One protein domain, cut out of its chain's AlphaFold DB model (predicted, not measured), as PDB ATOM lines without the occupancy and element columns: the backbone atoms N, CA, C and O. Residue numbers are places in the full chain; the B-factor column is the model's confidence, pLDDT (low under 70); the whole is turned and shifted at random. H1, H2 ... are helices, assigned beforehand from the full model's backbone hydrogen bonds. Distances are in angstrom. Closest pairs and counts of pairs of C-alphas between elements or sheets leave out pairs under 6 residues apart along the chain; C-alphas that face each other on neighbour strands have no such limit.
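What this domain is: This is residues 183 to 231 of the 260 residues of an uncharacterized protein of Tissierella sp. P1 (UniProt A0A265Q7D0). This is an uneven helical hairpin: the short H2 folds back beside the later part of the long H1, while residues 183 to 190, of which 184 to 190 belong to H1, stick out free. After H2, residues 218 to 231 form a tail with no named element that runs back toward the linked end of the hairpin. The printed part has 49 residues with two named helices, H1 then H2, and no named strand; the class is all helix. It is only just loose, close to compact, with a radius of gyration of the C-alphas of 11.7 A, and elongated, spanning 35 by 22 by 19 A.

How they stand to each other: Look first at H1, residues 184 to 203, which touches H2, residues 209 to 217, with residues 194 to 202 alone. Their closest C-alphas, those of Tyr 198 and Ala 212, are 5.8 A apart. The two run opposite ways at a shallow tilt of 1 degrees. In H1 and H2 every O i to N i+4 pair is within hydrogen-bond range.

Where its parts are: Find C-alpha 184 at (63.024, 43.675, 112.087); from there H1 runs 28.6 A to C-alpha 203 at (79.853, 50.648, 134.178). H2 runs 11.6 A from C-alpha 209 to C-alpha 217 at (64.462, 53.643, 127.179).

The domain as a whole: The farthest C-alphas, those of Ser 183 and Glu 229, are 35.7 A apart. The printed part has no cut, and the link from H1 to H2 is tight. Confidence is under 70 at residues 184 to 185 and 220 to 231.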
ATOM      1  N   SER A 183      65.530  44.778 108.099       71.94
ATOM      2  CA  SER A 183      64.840  43.656 108.719       71.94
ATOM      3  C   SER A 183      64.541  44.004 110.176       71.94
ATOM      4  O   SER A 183      65.346  44.635 110.866       71.94
ATOM      5  N   GLU A 184      63.391  43.552 110.671       66.31
ATOM      6  CA  GLU A 184      63.024  43.675 112.087       66.31
ATOM      7  C   GLU A 184      64.138  43.139 113.008       66.31
ATOM      8  O   GLU A 184      64.440  43.728 114.045       66.31
ATOM      9  N   GLU A 185      64.832  42.081 112.583       69.00
ATOM     10  CA  GLU A 185      65.979  41.508 113.289       69.00
ATOM     11  C   GLU A 185      67.176  42.469 113.373       69.00
ATOM     12  O   GLU A 185      67.744  42.656 114.450       69.00
ATOM     13  N   GLN A 186      67.552  43.125 112.269       70.44
ATOM     14  CA  GLN A 186      68.641  44.109 112.273       70.44
ATOM     15  C   GLN A 186      68.312  45.290 113.186       70.44
ATOM     16  O   GLN A 186      69.171  45.725 113.955       70.44
ATOM     17  N   ARG A 187      67.061  45.760 113.167       75.25
ATOM     18  CA  ARG A 187      66.600  46.842 114.045       75.25
ATOM     19  C   ARG A 187      66.715  46.460 115.521       75.25
ATOM     20  O   ARG A 187      67.202  47.248 116.332       75.25
ATOM     21  N   LEU A 188      66.308  45.241 115.875       72.38
ATOM     22  CA  LEU A 188      66.423  44.723 117.240       72.38
ATOM     23  C   LEU A 188      67.886  44.546 117.668       72.38
ATOM     24  O   LEU A 188      68.233  44.941 118.780       72.38
ATOM     25  N   ASN A 189      68.753  44.048 116.786       78.31
ATOM     26  CA  ASN A 189      70.185  43.907 117.059       78.31
ATOM     27  C   ASN A 189      70.875  45.264 117.264       78.31
ATOM     28  O   ASN A 189      71.652  45.417 118.204       78.31
ATOM     29  N   VAL A 190      70.561  46.277 116.450       79.62
ATOM     30  CA  VAL A 190      71.087  47.642 116.631       79.62
ATOM     31  C   VAL A 190      70.604  48.245 117.950       79.62
ATOM     32  O   VAL A 190      71.401  48.833 118.683       79.62
ATOM     33  N   ASN A 191      69.328  48.061 118.298       80.56
ATOM     34  CA  ASN A 191      68.787  48.517 119.579       80.56
ATOM     35  C   ASN A 191      69.463  47.819 120.767       80.56
ATOM     36  O   ASN A 191      69.806  48.478 121.750       80.56
ATOM     37  N   LEU A 192      69.716  46.513 120.661       82.44
ATOM     38  CA  LEU A 192      70.451  45.750 121.665       82.44
ATOM     39  C   LEU A 192      71.901  46.239 121.791       82.44
ATOM     40  O   LEU A 192      72.378  46.454 122.900       82.44
ATOM     41  N   MET A 193      72.597  46.486 120.677       79.56
ATOM     42  CA  MET A 193      73.950  47.056 120.694       79.56
ATOM     43  C   MET A 193      73.974  48.456 121.312       79.56
ATOM     44  O   MET A 193      74.881  48.762 122.087       79.56
ATOM     45  N   LYS A 194      72.965  49.296 121.026       83.06
ATOM     46  CA  LYS A 194      72.798  50.599 121.684       83.06
ATOM     47  C   LYS A 194      72.684  50.388 123.195       83.06
ATOM     48  O   LYS A 194      73.476  50.953 123.938       83.06
ATOM     49  N   GLN A 195      71.778  49.520 123.653       83.12
ATOM     50  CA  GLN A 195      71.621  49.189 125.077       83.12
ATOM     51  C   GLN A 195      72.945  48.743 125.715       83.12
ATOM     52  O   GLN A 195      73.339  49.275 126.750       83.12
ATOM     53  N   GLN A 196      73.672  47.828 125.071       82.50
ATOM     54  CA  GLN A 196      74.968  47.338 125.540       82.50
ATOM     55  C   GLN A 196      76.023  48.450 125.654       82.50
ATOM     56  O   GLN A 196      76.729  48.517 126.658       82.50
ATOM     57  N   PHE A 197      76.105  49.352 124.671       80.69
ATOM     58  CA  PHE A 197      77.027  50.490 124.698       80.69
ATOM     59  C   PHE A 197      76.774  51.408 125.901       80.69
ATOM     60  O   PHE A 197      77.712  51.757 126.617       80.69
ATOM     61  N   TYR A 198      75.514  51.762 126.164       78.56
ATOM     62  CA  TYR A 198      75.165  52.613 127.308       78.56
ATOM     63  C   TYR A 198      75.387  51.910 128.650       78.56
ATOM     64  O   TYR A 198      75.832  52.553 129.598       78.56
ATOM     65  N   VAL A 199      75.158  50.597 128.725       77.62
ATOM     66  CA  VAL A 199      75.480  49.794 129.915       77.62
ATOM     67  C   VAL A 199      76.986  49.795 130.190       77.62
ATOM     68  O   VAL A 199      77.394  50.020 131.326       77.62
ATOM     69  N   ILE A 200      77.828  49.607 129.167       78.88
ATOM     70  CA  ILE A 200      79.290  49.686 129.314       78.88
ATOM     71  C   ILE A 200      79.714  51.094 129.744       78.88
ATOM     72  O   ILE A 200      80.511  51.232 130.670       78.88
ATOM     73  N   ALA A 201      79.172  52.138 129.114       79.19
ATOM     74  CA  ALA A 201      79.495  53.521 129.456       79.19
ATOM     75  C   ALA A 201      79.119  53.865 130.907       79.19
ATOM     76  O   ALA A 201      79.858  54.590 131.570       79.19
ATOM     77  N   GLN A 202      78.007  53.324 131.415       75.81
ATOM     78  CA  GLN A 202      77.604  53.478 132.813       75.81
ATOM     79  C   GLN A 202      78.521  52.686 133.759       75.81
ATOM     80  O   GLN A 202      78.901  53.190 134.810       75.81
ATOM     81  N   LEU A 203      78.916  51.463 133.390       75.19
ATOM     82  CA  LEU A 203      79.853  50.648 134.178       75.19
ATOM     83  C   LEU A 203      81.255  51.265 134.257       75.19
ATOM     84  O   LEU A 203      81.927  51.127 135.275       75.19
ATOM     85  N   MET A 204      81.693  51.936 133.190       75.06
ATOM     86  CA  MET A 204      82.963  52.668 133.134       75.06
ATOM     87  C   MET A 204      82.885  54.069 133.761       75.06
ATOM     88  O   MET A 204      83.889  54.778 133.762       75.06
ATOM     89  N   ASP A 205      81.720  54.460 134.292       72.94
ATOM     90  CA  ASP A 205      81.459  55.766 134.920       72.94
ATOM     91  C   ASP A 205      81.648  56.965 133.964       72.94
ATOM     92  O   ASP A 205      81.979  58.079 134.362       72.94
ATOM     93  N   TRP A 206      81.457  56.748 132.659       75.88
ATOM     94  CA  TRP A 206      81.563  57.796 131.631       75.88
ATOM     95  C   TRP A 206      80.252  58.556 131.417       75.88
ATOM     96  O   TRP A 206      80.246  59.637 130.822       75.88
ATOM     97  N   ILE A 207      79.131  57.984 131.857       75.00
ATOM     98  CA  ILE A 207      77.802  58.569 131.712       75.00
ATOM     99  C   ILE A 207      76.960  58.312 132.959       75.00
ATOM    100  O   ILE A 207      77.025  57.240 133.555       75.00
ATOM    101  N   ASP A 208      76.145  59.302 133.318       75.25
ATOM    102  CA  ASP A 208      75.193  59.189 134.418       75.25
ATOM    103  C   ASP A 208      74.055  58.209 134.081       75.25
ATOM    104  O   ASP A 208      73.613  58.117 132.927       75.25
ATOM    105  N   ALA A 209      73.561  57.502 135.099       70.94
ATOM    106  CA  ALA A 209      72.500  56.503 134.981       70.94
ATOM    107  C   ALA A 209      71.218  57.105 134.386       70.94
ATOM    108  O   ALA A 209      70.578  56.495 133.527       70.94
ATOM    109  N   ASP A 210      70.890  58.336 134.784       70.56
ATOM    110  CA  ASP A 210      69.719  59.067 134.298       70.56
ATOM    111  C   ASP A 210      69.837  59.391 132.803       70.56
ATOM    112  O   ASP A 210      68.888  59.206 132.037       70.56
ATOM    113  N   LYS A 211      71.034  59.780 132.351       73.38
ATOM    114  CA  LYS A 211      71.297  60.104 130.943       73.38
ATOM    115  C   LYS A 211      71.301  58.857 130.052       73.38
ATOM    116  O   LYS A 211      70.859  58.924 128.905       73.38
ATOM    117  N   ALA A 212      71.763  57.715 130.564       71.06
ATOM    118  CA  ALA A 212      71.682  56.436 129.859       71.06
ATOM    119  C   ALA A 212      70.229  55.938 129.729       71.06
ATOM    120  O   ALA A 212      69.818  55.501 128.652       71.06
ATOM    121  N   ALA A 213      69.427  56.049 130.793       71.88
ATOM    122  CA  ALA A 213      68.026  55.626 130.792       71.88
ATOM    123  C   ALA A 213      67.145  56.496 129.875       71.88
ATOM    124  O   ALA A 213      66.299  55.965 129.146       71.88
ATOM    125  N   GLN A 214      67.399  57.807 129.844       78.38
ATOM    126  CA  GLN A 214      66.709  58.741 128.958       78.38
ATOM    127  C   GLN A 214      66.937  58.418 127.476       78.38
ATOM    128  O   GLN A 214      65.997  58.426 126.686       78.38
ATOM    129  N   GLU A 215      68.167  58.082 127.097       74.06
ATOM    130  CA  GLU A 215      68.561  57.917 125.694       74.06
ATOM    131  C   GLU A 215      68.265  56.517 125.121       74.06
ATOM    132  O   GLU A 215      68.137  56.337 123.904       74.06
ATOM    133  N   VAL A 216      68.158  55.504 125.984       72.12
ATOM    134  CA  VAL A 216      67.927  54.105 125.586       72.12
ATOM    135  C   VAL A 216      66.466  53.692 125.729       72.12
ATOM    136  O   VAL A 216      65.941  53.015 124.848       72.12
ATOM    137  N   MET A 217      65.818  54.084 126.828       70.50
ATOM    138  CA  MET A 217      64.462  53.643 127.179       70.50
ATOM    139  C   MET A 217      63.429  54.774 127.100       70.50
ATOM    140  O   MET A 217      62.234  54.504 127.205       70.50
ATOM    141  N   GLY A 218      63.859  56.030 126.919       71.12
ATOM    142  CA  GLY A 218      62.961  57.185 126.825       71.12
ATOM    143  C   GLY A 218      62.311  57.588 128.154       71.12
ATOM    144  O   GLY A 218      61.280  58.255 128.143       71.12
ATOM    145  N   VAL A 219      62.875  57.171 129.292       74.19
ATOM    146  CA  VAL A 219      62.358  57.481 130.639       74.19
ATOM    147  C   VAL A 219      63.079  58.689 131.245       74.19
ATOM    148  O   VAL A 219      64.273  58.860 131.034       74.19
ATOM    149  N   GLU A 220      62.376  59.535 132.010       56.56
ATOM    150  CA  GLU A 220      62.953  60.788 132.540       56.56
ATOM    151  C   GLU A 220      64.066  60.580 133.580       56.56
ATOM    152  O   GLU A 220      64.937  61.439 133.697       56.56
ATOM    153  N   LYS A 221      64.047  59.473 134.340       66.06
ATOM    154  CA  LYS A 221      65.073  59.132 135.342       66.06
ATOM    155  C   LYS A 221      65.267  57.627 135.465       66.06
ATOM    156  O   LYS A 221      64.312  56.859 135.323       66.06
ATOM    157  N   ALA A 222      66.491  57.210 135.775       61.59
ATOM    158  CA  ALA A 222      66.780  55.841 136.158       61.59
ATOM    159  C   ALA A 222      66.262  55.571 137.581       61.59
ATOM    160  O   ALA A 222      66.271  56.437 138.452       61.59
ATOM    161  N   ILE A 223      65.822  54.338 137.843       61.91
ATOM    162  CA  ILE A 223      65.328  53.932 139.173       61.91
ATOM    163  C   ILE A 223      66.487  53.833 140.193       61.91
ATOM    164  O   ILE A 223      66.253  53.854 141.401       61.91
ATOM    165  N   GLY A 224      67.744  53.770 139.735       63.75
ATOM    166  CA  GLY A 224      68.923  53.697 140.599       63.75
ATOM    167  C   GLY A 224      70.183  54.281 139.959       63.75
ATOM    168  O   GLY A 224      70.376  54.193 138.750       63.75
ATOM    169  N   ASN A 225      71.050  54.850 140.803       55.66
ATOM    170  CA  ASN A 225      72.242  55.608 140.401       55.66
ATOM    171  C   ASN A 225      73.452  54.717 140.043       55.66
ATOM    172  O   ASN A 225      74.430  55.176 139.465       55.66
ATOM    173  N   LYS A 226      73.409  53.426 140.397       56.81
ATOM    174  CA  LYS A 226      74.453  52.442 140.080       56.81
ATOM    175  C   LYS A 226      73.820  51.113 139.670       56.81
ATOM    176  O   LYS A 226      72.834  50.713 140.298       56.81
ATOM    177  N   PRO A 227      74.384  50.397 138.682       59.84
ATOM    178  CA  PRO A 227      74.051  48.994 138.475       59.84
ATOM    179  C   PRO A 227      74.378  48.241 139.772       59.84
ATOM    180  O   PRO A 227      75.467  48.405 140.319       59.84
ATOM    181  N   SER A 228      73.443  47.463 140.321       53.34
ATOM    182  CA  SER A 228      73.702  46.715 141.557       53.34
ATOM    183  C   SER A 228      74.862  45.734 141.349       53.34
ATOM    184  O   SER A 228      74.826  44.974 140.381       53.34
ATOM    185  N   GLU A 229      75.836  45.700 142.268       53.88
ATOM    186  CA  GLU A 229      77.068  44.876 142.199       53.88
ATOM    187  C   GLU A 229      76.823  43.375 141.945       53.88
ATOM    188  O   GLU A 229      77.716  42.658 141.499       53.88
ATOM    189  N   ASN A 230      75.598  42.894 142.170       53.09
ATOM    190  CA  ASN A 230      75.207  41.503 141.957       53.09
ATOM    191  C   ASN A 230      74.817  41.151 140.507       53.09
ATOM    192  O   ASN A 230      74.564  39.979 140.226       53.09
ATOM    193  N   ILE A 231      74.758  42.109 139.574       55.81
ATOM    194  CA  ILE A 231      74.427  41.810 138.171       55.81
ATOM    195  C   ILE A 231      75.723  41.502 137.418       55.81
ATOM    196  O   ILE A 231      76.430  42.393 136.954       55.81
TER     197      ILE A 231